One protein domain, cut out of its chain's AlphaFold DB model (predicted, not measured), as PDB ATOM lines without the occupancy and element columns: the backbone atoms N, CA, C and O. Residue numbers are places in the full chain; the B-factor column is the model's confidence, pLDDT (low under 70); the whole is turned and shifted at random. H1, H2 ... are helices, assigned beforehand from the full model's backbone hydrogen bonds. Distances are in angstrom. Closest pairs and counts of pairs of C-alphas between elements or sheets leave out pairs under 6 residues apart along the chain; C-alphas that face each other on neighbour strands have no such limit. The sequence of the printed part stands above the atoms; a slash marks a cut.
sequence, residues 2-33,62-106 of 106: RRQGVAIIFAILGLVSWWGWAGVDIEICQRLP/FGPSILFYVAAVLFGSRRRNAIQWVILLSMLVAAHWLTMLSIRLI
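AT A GLANCE: This is residues 2 to 33 and 62 to 106 of the 106 residues of an uncharacterized protein of Burkholderia pseudomultivorans (UniProt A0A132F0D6). Three helices form a rod-shaped, up-and-down bundle, each running against the one before: long H1 makes the length, and the hairpin of H2 and H3 packs on it. Residues 78 to 83 stick out. The printed part, 77 residues, has H1, H2, H3 in order and no named strand: all helix, only just loose, close to compact, radius of gyration of the C-alphas 14.0 A, spans 46 by 18 by 17 A.

HOW THE PARTS SIT: H1, residues 2 to 31, touches H2, residues 62 to 75, opposite ways at a steep tilt of 39 degrees; the closest C-alphas, Gly 14 and Ser 65, are 4.0 A apart. Residues 89 to 97 of H3, residues 82 to 105, touch residues 10 to 21 of H1, closest C-alphas Val 93 and Ser 17, 6.4 A; they run the same way at a shallow tilt of 34 degrees, only just short of steep. H2 and H3, a helical hairpin, only just touch, with 3 pairs of C-alphas within 8 A, closest Phe 68 and Leu 92, 7.0 A. Every O i to N i+4 pair in H1, H2 and H3 is within hydrogen-bond range.

IN THESE COORDINATES: H1 begins at C-alpha 2 (-60.437, -200.094, -146.060) and is 43.8 A long, H2 20.1 A, H3 34.4 A, ending at C-alpha 105 (-91.219, -182.820, -127.964).

THE WHOLE: Residues 34 to 61 are not printed; C-alphas 33 and 62 are 26.2 A apart across the cut. No printed residue is under pLDDT 70.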
ATOM      1  N   ARG A   2     -59.317-200.859-145.453       71.88
ATOM      2  CA  ARG A   2     -60.437-200.094-146.060       71.88
ATOM      3  C   ARG A   2     -61.733-200.027-145.223       71.88
ATOM      4  O   ARG A   2     -62.363-198.981-145.178       71.88
ATOM      5  N   ARG A   3     -62.112-201.110-144.529       75.44
ATOM      6  CA  ARG A   3     -63.338-201.173-143.700       75.44
ATOM      7  C   ARG A   3     -63.257-200.320-142.427       75.44
ATOM      8  O   ARG A   3     -64.233-199.673-142.078       75.44
ATOM      9  N   GLN A   4     -62.087-200.286-141.786       84.56
ATOM     10  CA  GLN A   4     -61.852-199.455-140.599       84.56
ATOM     11  C   GLN A   4     -61.857-197.965-140.962       84.56
ATOM     12  O   GLN A   4     -62.468-197.176-140.255       84.56
ATOM     13  N   GLY A   5     -61.285-197.596-142.115       87.94
ATOM     14  CA  GLY A   5     -61.347-196.218-142.613       87.94
ATOM     15  C   GLY A   5     -62.783-195.722-142.814       87.94
ATOM     16  O   GLY A   5     -63.125-194.642-142.350       87.94
ATOM     17  N   VAL A   6     -63.653-196.536-143.428       88.75
ATOM     18  CA  VAL A   6     -65.077-196.184-143.595       88.75
ATOM     19  C   VAL A   6     -65.780-196.051-142.244       88.75
ATOM     20  O   VAL A   6     -66.536-195.106-142.047       88.75
ATOM     21  N   ALA A   7     -65.512-196.953-141.301       92.00
ATOM     22  CA  ALA A   7     -66.126-196.888-139.981       92.00
ATOM     23  C   ALA A   7     -65.703-195.634-139.196       92.00
ATOM     24  O   ALA A   7     -66.549-194.991-138.582       92.00
ATOM     25  N   ILE A   8     -64.431-195.235-139.279       93.50
ATOM     26  CA  ILE A   8     -63.929-193.993-138.669       93.50
ATOM     27  C   ILE A   8     -64.603-192.764-139.294       93.50
ATOM     28  O   ILE A   8     -65.025-191.869-138.569       93.50
ATOM     29  N   ILE A   9     -64.771-192.737-140.621       93.81
ATOM     30  CA  ILE A   9     -65.501-191.657-141.305       93.81
ATOM     31  C   ILE A   9     -66.941-191.575-140.787       93.81
ATOM     32  O   ILE A   9     -67.416-190.490-140.471       93.81
ATOM     33  N   PHE A  10     -67.622-192.712-140.644       95.06
ATOM     34  CA  PHE A  10     -68.967-192.756-140.072       95.06
ATOM     35  C   PHE A  10     -68.998-192.264-138.621       95.06
ATOM     36  O   PHE A  10     -69.909-191.525-138.266       95.06
ATOM     37  N   ALA A  11     -67.997-192.606-137.808       94.12
ATOM     38  CA  ALA A  11     -67.884-192.112-136.439       94.12
ATOM     39  C   ALA A  11     -67.775-190.580-136.392       94.12
ATOM     40  O   ALA A  11     -68.511-189.929-135.655       94.12
ATOM     41  N   ILE A  12     -66.904-190.000-137.227       95.94
ATOM     42  CA  ILE A  12     -66.750-188.543-137.350       95.94
ATOM     43  C   ILE A  12     -68.066-187.910-137.810       95.94
ATOM     44  O   ILE A  12     -68.496-186.905-137.252       95.94
ATOM     45  N   LEU A  13     -68.741-188.512-138.791       95.69
ATOM     46  CA  LEU A  13     -70.030-188.023-139.278       95.69
ATOM     47  C   LEU A  13     -71.143-188.124-138.227       95.69
ATOM     48  O   LEU A  13     -72.034-187.281-138.227       95.69
ATOM     49  N   GLY A  14     -71.084-189.098-137.316       93.75
ATOM     50  CA  GLY A  14     -71.971-189.163-136.155       93.75
ATOM     51  C   GLY A  14     -71.795-187.946-135.243       93.75
ATOM     52  O   GLY A  14     -72.781-187.306-134.885       93.75
ATOM     53  N   LEU A  15     -70.548-187.549-134.964       94.06
ATOM     54  CA  LEU A  15     -70.254-186.342-134.185       94.06
ATOM     55  C   LEU A  15     -70.703-185.066-134.912       94.06
ATOM     56  O   LEU A  15     -71.294-184.179-134.305       94.06
ATOM     57  N   VAL A  16     -70.478-184.987-136.227       96.06
ATOM     58  CA  VAL A  16     -70.963-183.872-137.059       96.06
ATOM     59  C   VAL A  16     -72.495-183.819-137.071       96.06
ATOM     60  O   VAL A  16     -73.070-182.737-137.016       96.06
ATOM     61  N   SER A  17     -73.172-184.970-137.099       94.50
ATOM     62  CA  SER A  17     -74.634-185.052-137.019       94.50
ATOM     63  C   SER A  17     -75.159-184.539-135.677       94.50
ATOM     64  O   SER A  17     -76.173-183.840-135.665       94.50
ATOM     65  N   TRP A  18     -74.469-184.841-134.573       94.38
ATOM     66  CA  TRP A  18     -74.759-184.280-133.250       94.38
ATOM     67  C   TRP A  18     -74.538-182.769-133.202       94.38
ATOM     68  O   TRP A  18     -75.418-182.039-132.758       94.38
ATOM     69  N   TRP A  19     -73.420-182.285-133.740       94.25
ATOM     70  CA  TRP A  19     -73.143-180.852-133.816       94.25
ATOM     71  C   TRP A  19     -74.200-180.100-134.636       94.25
ATOM     72  O   TRP A  19     -74.682-179.044-134.231       94.25
ATOM     73  N   GLY A  20     -74.601-180.663-135.779       94.00
ATOM     74  CA  GLY A  20     -75.676-180.113-136.602       94.00
ATOM     75  C   GLY A  20     -77.011-180.080-135.859       94.00
ATOM     76  O   GLY A  20     -77.712-179.071-135.915       94.00
ATOM     77  N   TRP A  21     -77.332-181.142-135.112       93.62
ATOM     78  CA  TRP A  21     -78.520-181.165-134.262       93.62
ATOM     79  C   TRP A  21     -78.470-180.085-133.177       93.62
ATOM     80  O   TRP A  21     -79.467-179.404-132.973       93.62
ATOM     81  N   ALA A  22     -77.323-179.866-132.528       90.19
ATOM     82  CA  ALA A  22     -77.177-178.816-131.518       90.19
ATOM     83  C   ALA A  22     -77.512-177.420-132.080       90.19
ATOM     84  O   ALA A  22     -78.155-176.622-131.404       90.19
ATOM     85  N   GLY A  23     -77.143-177.140-133.334       92.00
ATOM     86  CA  GLY A  23     -77.546-175.909-134.019       92.00
ATOM     87  C   GLY A  23     -79.062-175.802-134.220       92.00
ATOM     88  O   GLY A  23     -79.659-174.776-133.901       92.00
ATOM     89  N   VAL A  24     -79.697-176.879-134.693       91.44
ATOM     90  CA  VAL A  24     -81.159-176.939-134.871       91.44
ATOM     91  C   VAL A  24     -81.890-176.798-133.538       91.44
ATOM     92  O   VAL A  24     -82.888-176.087-133.453       91.44
ATOM     93  N   ASP A  25     -81.383-177.430-132.484       89.12
ATOM     94  CA  ASP A  25     -81.937-177.353-131.136       89.12
ATOM     95  C   ASP A  25     -81.932-175.911-130.609       89.12
ATOM     96  O   ASP A  25     -82.945-175.442-130.094       89.12
ATOM     97  N   ILE A  26     -80.849-175.158-130.841       89.12
ATOM     98  CA  ILE A  26     -80.774-173.729-130.501       89.12
ATOM     99  C   ILE A  26     -81.860-172.932-131.234       89.12
ATOM    100  O   ILE A  26     -82.554-172.132-130.604       89.12
ATOM    101  N   GLU A  27     -82.043-173.147-132.539       90.12
ATOM    102  CA  GLU A  27     -83.083-172.453-133.310       90.12
ATOM    103  C   GLU A  27     -84.497-172.802-132.824       90.12
ATOM    104  O   GLU A  27     -85.344-171.913-132.683       90.12
ATOM    105  N   ILE A  28     -84.758-174.079-132.527       87.75
ATOM    106  CA  ILE A  28     -86.022-174.529-131.931       87.75
ATOM    107  C   ILE A  28     -86.245-173.797-130.607       87.75
ATOM    108  O   ILE A  28     -87.326-173.256-130.381       87.75
ATOM    109  N   CYS A  29     -85.219-173.708-129.764       87.62
ATOM    110  CA  CYS A  29     -85.311-173.070-128.460       87.62
ATOM    111  C   CYS A  29     -85.478-171.557-128.501       87.62
ATOM    112  O   CYS A  29     -86.151-170.999-127.635       87.62
ATOM    113  N   GLN A  30     -84.940-170.890-129.518       87.56
ATOM    114  CA  GLN A  30     -85.211-169.474-129.754       87.56
ATOM    115  C   GLN A  30     -86.675-169.230-130.138       87.56
ATOM    116  O   GLN A  30     -87.259-168.229-129.728       87.56
ATOM    117  N   ARG A  31     -87.288-170.145-130.899       88.94
ATOM    118  CA  ARG A  31     -88.693-170.033-131.323       88.94
ATOM    119  C   ARG A  31     -89.683-170.515-130.262       88.94
ATOM    120  O   ARG A  31     -90.796-170.003-130.192       88.94
ATOM    121  N   LEU A  32     -89.294-171.496-129.450       85.31
ATOM    122  CA  LEU A  32     -90.136-172.179-128.463       85.31
ATOM    123  C   LEU A  32     -89.459-172.192-127.077       85.31
ATOM    124  O   LEU A  32     -89.164-173.262-126.538       85.31
ATOM    125  N   PRO A  33     -89.247-171.024-126.444       81.50
ATOM    126  CA  PRO A  33     -88.479-170.921-125.199       81.50
ATOM    127  C   PRO A  33     -89.092-171.709-124.031       81.50
ATOM    128  O   PRO A  33     -88.369-172.223-123.183       81.50
ATOM    129  N   PHE A  62     -71.339-188.694-127.592       92.69
ATOM    130  CA  PHE A  62     -70.550-189.725-128.269       92.69
ATOM    131  C   PHE A  62     -71.389-190.895-128.786       92.69
ATOM    132  O   PHE A  62     -70.926-191.641-129.651       92.69
ATOM    133  N   GLY A  63     -72.621-191.056-128.304       91.62
ATOM    134  CA  GLY A  63     -73.540-192.116-128.715       91.62
ATOM    135  C   GLY A  63     -73.754-192.179-130.228       91.62
ATOM    136  O   GLY A  63     -73.544-193.252-130.798       91.62
ATOM    137  N   PRO A  64     -74.071-191.064-130.916       92.75
ATOM    138  CA  PRO A  64     -74.227-191.054-132.371       92.75
ATOM    139  C   PRO A  64     -72.968-191.542-133.096       92.75
ATOM    140  O   PRO A  64     -73.053-192.378-133.994       92.75
ATOM    141  N   SER A  65     -71.786-191.102-132.661       94.44
ATOM    142  CA  SER A  65     -70.494-191.518-133.222       94.44
ATOM    143  C   SER A  65     -70.261-193.025-133.088       94.44
ATOM    144  O   SER A  65     -69.871-193.685-134.055       94.44
ATOM    145  N   ILE A  66     -70.546-193.592-131.911       94.69
ATOM    146  CA  ILE A  66     -70.414-195.032-131.653       94.69
ATOM    147  C   ILE A  66     -71.422-195.819-132.501       94.69
ATOM    148  O   ILE A  66     -71.046-196.791-133.157       94.69
ATOM    149  N   LEU A  67     -72.685-195.388-132.551       94.81
ATOM    150  CA  LEU A  67     -73.732-196.057-133.327       94.81
ATOM    151  C   LEU A  67     -73.427-196.052-134.828       94.81
ATOM    152  O   LEU A  67     -73.570-197.080-135.493       94.81
ATOM    153  N   PHE A  68     -72.951-194.929-135.366       96.06
ATOM    154  CA  PHE A  68     -72.590-194.815-136.776       96.06
ATOM    155  C   PHE A  68     -71.378-195.692-137.106       96.06
ATOM    156  O   PHE A  68     -71.379-196.377-138.134       96.06
ATOM    157  N   TYR A  69     -70.371-195.728-136.226       94.38
ATOM    158  CA  TYR A  69     -69.223-196.626-136.354       94.38
ATOM    159  C   TYR A  69     -69.667-198.092-136.401       94.38
ATOM    160  O   TYR A  69     -69.319-198.821-137.333       94.38
ATOM    161  N   VAL A  70     -70.471-198.523-135.424       94.44
ATOM    162  CA  VAL A  70     -70.963-199.903-135.325       94.44
ATOM    163  C   VAL A  70     -71.784-200.267-136.559       94.44
ATOM    164  O   VAL A  70     -71.555-201.323-137.149       94.44
ATOM    165  N   ALA A  71     -72.670-199.380-137.018       92.88
ATOM    166  CA  ALA A  71     -73.428-199.591-138.245       92.88
ATOM    167  C   ALA A  71     -72.497-199.785-139.454       92.88
ATOM    168  O   ALA A  71     -72.651-200.744-140.214       92.88
ATOM    169  N   ALA A  72     -71.477-198.942-139.613       92.12
ATOM    170  CA  ALA A  72     -70.513-199.079-140.697       92.12
ATOM    171  C   ALA A  72     -69.701-200.381-140.617       92.12
ATOM    172  O   ALA A  72     -69.450-201.019-141.644       92.12
ATOM    173  N   VAL A  73     -69.333-200.825-139.412       91.62
ATOM    174  CA  VAL A  73     -68.676-202.120-139.219       91.62
ATOM    175  C   VAL A  73     -69.619-203.250-139.613       91.62
ATOM    176  O   VAL A  73     -69.246-204.045-140.475       91.62
ATOM    177  N   LEU A  74     -70.833-203.314-139.063       90.50
ATOM    178  CA  LEU A  74     -71.798-204.392-139.314       90.50
ATOM    179  C   LEU A  74     -72.149-204.508-140.805       90.50
ATOM    180  O   LEU A  74     -72.028-205.583-141.406       90.50
ATOM    181  N   PHE A  75     -72.493-203.386-141.437       87.50
ATOM    182  CA  PHE A  75     -72.908-203.342-142.837       87.50
ATOM    183  C   PHE A  75     -71.742-203.361-143.839       87.50
ATOM    184  O   PHE A  75     -71.961-203.654-145.017       87.50
ATOM    185  N   GLY A  76     -70.507-203.126-143.388       82.25
ATOM    186  CA  GLY A  76     -69.290-203.180-144.205       82.25
ATOM    187  C   GLY A  76     -68.773-204.590-144.511       82.25
ATOM    188  O   GLY A  76     -67.716-204.728-145.124       82.25
ATOM    189  N   SER A  77     -69.477-205.637-144.071       79.06
ATOM    190  CA  SER A  77     -69.162-207.044-144.372       79.06
ATOM    191  C   SER A  77     -69.410-207.413-145.841       79.06
ATOM    192  O   SER A  77     -68.730-208.285-146.375       79.06
ATOM    193  N   ARG A  78     -70.345-206.732-146.516       79.94
ATOM    194  CA  ARG A  78     -70.648-206.922-147.944       79.94
ATOM    195  C   ARG A  78     -70.029-205.801-148.779       79.94
ATOM    196  O   ARG A  78     -69.970-204.656-148.332       79.94
ATOM    197  N   ARG A  79     -69.602-206.105-150.014       80.44
ATOM    198  CA  ARG A  79     -69.218-205.059-150.979       80.44
ATOM    199  C   ARG A  79     -70.442-204.186-151.248       80.44
ATOM    200  O   ARG A  79     -71.451-204.681-151.739       80.44
ATOM    201  N   ARG A  80     -70.339-202.906-150.900       81.62
ATOM    202  CA  ARG A  80     -71.386-201.907-151.107       81.62
ATOM    203  C   ARG A  80     -70.914-200.835-152.071       81.62
ATOM    204  O   ARG A  80     -69.764-200.397-151.996       81.62
ATOM    205  N   ASN A  81     -71.822-200.394-152.930       87.81
ATOM    206  CA  ASN A  81     -71.594-199.243-153.797       87.81
ATOM    207  C   ASN A  81     -71.669-197.945-152.983       87.81
ATOM    208  O   ASN A  81     -72.297-197.904-151.925       87.81
ATOM    209  N   ALA A  82     -71.063-196.868-153.492       87.69
ATOM    210  CA  ALA A  82     -71.067-195.563-152.822       87.69
ATOM    211  C   ALA A  82     -72.491-195.084-152.481       87.69
ATOM    212  O   ALA A  82     -72.737-194.632-151.368       87.69
ATOM    213  N   ILE A  83     -73.454-195.303-153.384       92.44
ATOM    214  CA  ILE A  83     -74.871-194.965-153.177       92.44
ATOM    215  C   ILE A  83     -75.446-195.666-151.936       92.44
ATOM    216  O   ILE A  83     -76.144-195.049-151.142       92.44
ATOM    217  N   GLN A  84     -75.113-196.940-151.710       91.88
ATOM    218  CA  GLN A  84     -75.612-197.689-150.550       91.88
ATOM    219  C   GLN A  84     -75.017-197.190-149.227       91.88
ATOM    220  O   GLN A  84     -75.660-197.313-148.185       91.88
ATOM    221  N   TRP A  85     -73.797-196.645-149.255       92.00
ATOM    222  CA  TRP A  85     -73.194-195.992-148.093       92.00
ATOM    223  C   TRP A  85     -73.868-194.661-147.786       92.00
ATOM    224  O   TRP A  85     -74.187-194.411-146.628       92.00
ATOM    225  N   VAL A  86     -74.139-193.856-148.816       93.19
ATOM    226  CA  VAL A  86     -74.871-192.591-148.670       93.19
ATOM    227  C   VAL A  86     -76.267-192.846-148.110       93.19
ATOM    228  O   VAL A  86     -76.633-192.225-147.122       93.19
ATOM    229  N   ILE A  87     -77.009-193.819-148.650       95.06
ATOM    230  CA  ILE A  87     -78.341-194.179-148.144       95.06
ATOM    231  C   ILE A  87     -78.279-194.592-146.668       95.06
ATOM    232  O   ILE A  87     -79.079-194.116-145.868       95.06
ATOM    233  N   LEU A  88     -77.324-195.451-146.291       93.69
ATOM    234  CA  LEU A  88     -77.162-195.878-144.899       93.69
ATOM    235  C   LEU A  88     -76.884-194.685-143.975       93.69
ATOM    236  O   LEU A  88     -77.489-194.582-142.911       93.69
ATOM    237  N   LEU A  89     -75.988-193.790-144.391       93.62
ATOM    238  CA  LEU A  89     -75.653-192.585-143.643       93.62
ATOM    239  C   LEU A  89     -76.872-191.666-143.495       93.62
ATOM    240  O   LEU A  89     -77.164-191.222-142.391       93.62
ATOM    241  N   SER A  90     -77.608-191.416-144.579       95.50
ATOM    242  CA  SER A  90     -78.819-190.595-144.552       95.50
ATOM    243  C   SER A  90     -79.880-191.177-143.619       95.50
ATOM    244  O   SER A  90     -80.473-190.430-142.847       95.50
ATOM    245  N   MET A  91     -80.086-192.499-143.630       96.06
ATOM    246  CA  MET A  91     -81.006-193.158-142.698       96.06
ATOM    247  C   MET A  91     -80.553-193.013-141.242       96.06
ATOM    248  O   MET A  91     -81.379-192.739-140.378       96.06
ATOM    249  N   LEU A  92     -79.255-193.170-140.964       95.81
ATOM    250  CA  LEU A  92     -78.691-193.003-139.623       95.81
ATOM    251  C   LEU A  92     -78.860-191.570-139.105       95.81
ATOM    252  O   LEU A  92     -79.284-191.383-137.969       95.81
ATOM    253  N   VAL A  93     -78.579-190.567-139.943       95.81
ATOM    254  CA  VAL A  93     -78.779-189.151-139.600       95.81
ATOM    255  C   VAL A  93     -80.254-188.858-139.352       95.81
ATOM    256  O   VAL A  93     -80.579-188.255-138.335       95.81
ATOM    257  N   ALA A  94     -81.147-189.328-140.225       96.12
ATOM    258  CA  ALA A  94     -82.583-189.139-140.052       96.12
ATOM    259  C   ALA A  94     -83.090-189.793-138.759       96.12
ATOM    260  O   ALA A  94     -83.799-189.153-137.992       96.12
ATOM    261  N   ALA A  95     -82.690-191.035-138.472       95.56
ATOM    262  CA  ALA A  95     -83.062-191.727-137.240       95.56
ATOM    263  C   ALA A  95     -82.520-191.010-135.992       95.56
ATOM    264  O   ALA A  95     -83.246-190.827-135.016       95.56
ATOM    265  N   HIS A  96     -81.268-190.556-136.032       94.88
ATOM    266  CA  HIS A  96     -80.667-189.783-134.950       94.88
ATOM    267  C   HIS A  96     -81.419-188.464-134.710       94.88
ATOM    268  O   HIS A  96     -81.805-188.163-133.589       94.88
ATOM    269  N   TRP A  97     -81.712-187.698-135.757       94.94
ATOM    270  CA  TRP A  97     -82.418-186.426-135.605       94.94
ATOM    271  C   TRP A  97     -83.872-186.620-135.169       94.94
ATOM    272  O   TRP A  97     -84.357-185.883-134.318       94.94
ATOM    273  N   LEU A  98     -84.563-187.640-135.685       93.75
ATOM    274  CA  LEU A  98     -85.924-187.973-135.260       93.75
ATOM    275  C   LEU A  98     -85.983-188.392-133.791       93.75
ATOM    276  O   LEU A  98     -86.914-188.003-133.089       93.75
ATOM    277  N   THR A  99     -85.008-189.167-133.312       91.62
ATOM    278  CA  THR A  99     -84.944-189.557-131.895       91.62
ATOM    279  C   THR A  99     -84.705-188.346-131.001       91.62
ATOM    280  O   THR A  99     -85.451-188.158-130.042       91.62
ATOM    281  N   MET A 100     -83.764-187.470-131.356       90.12
ATOM    282  CA  MET A 100     -83.515-186.238-130.602       90.12
ATOM    283  C   MET A 100     -84.726-185.294-130.617       90.12
ATOM    284  O   MET A 100     -85.104-184.756-129.577       90.12
ATOM    285  N   LEU A 101     -85.396-185.156-131.764       90.31
ATOM    286  CA  LEU A 101     -86.631-184.379-131.884       90.31
ATOM    287  C   LEU A 101     -87.747-184.955-131.007       90.31
ATOM    288  O   LEU A 101     -88.463-184.204-130.351       90.31
ATOM    289  N   SER A 102     -87.889-186.281-130.979       88.62
ATOM    290  CA  SER A 102     -88.906-186.954-130.166       88.62
ATOM    291  C   SER A 102     -88.664-186.709-128.679       88.62
ATOM    292  O   SER A 102     -89.589-186.320-127.977       88.62
ATOM    293  N   ILE A 103     -87.415-186.858-128.222       85.75
ATOM    294  CA  ILE A 103     -87.017-186.563-126.836       85.75
ATOM    295  C   ILE A 103     -87.318-185.103-126.481       85.75
ATOM    296  O   ILE A 103     -87.699-184.818-125.354       85.75
ATOM    297  N   ARG A 104     -87.183-184.176-127.438       83.56
ATOM    298  CA  ARG A 104     -87.456-182.751-127.223       83.56
ATOM    299  C   ARG A 104     -88.941-182.404-127.126       83.56
ATOM    300  O   ARG A 104     -89.300-181.433-126.461       83.56
ATOM    301  N   LEU A 105     -89.787-183.117-127.867       80.81
ATOM    302  CA  LEU A 105     -91.219-182.820-127.964       80.81
ATOM    303  C   LEU A 105     -92.051-183.454-126.842       80.81
ATOM    304  O   LEU A 105     -93.142-182.946-126.563       80.81
ATOM    305  N   ILE A 106     -91.553-184.538-126.243       78.31
ATOM    306  CA  ILE A 106     -92.128-185.189-125.055       78.31
ATOM    307  C   ILE A 106     -91.944-184.260-123.853       78.31
ATOM    308  O   ILE A 106     -92.979-183.871-123.265       78.31
TER     309      ILE A 106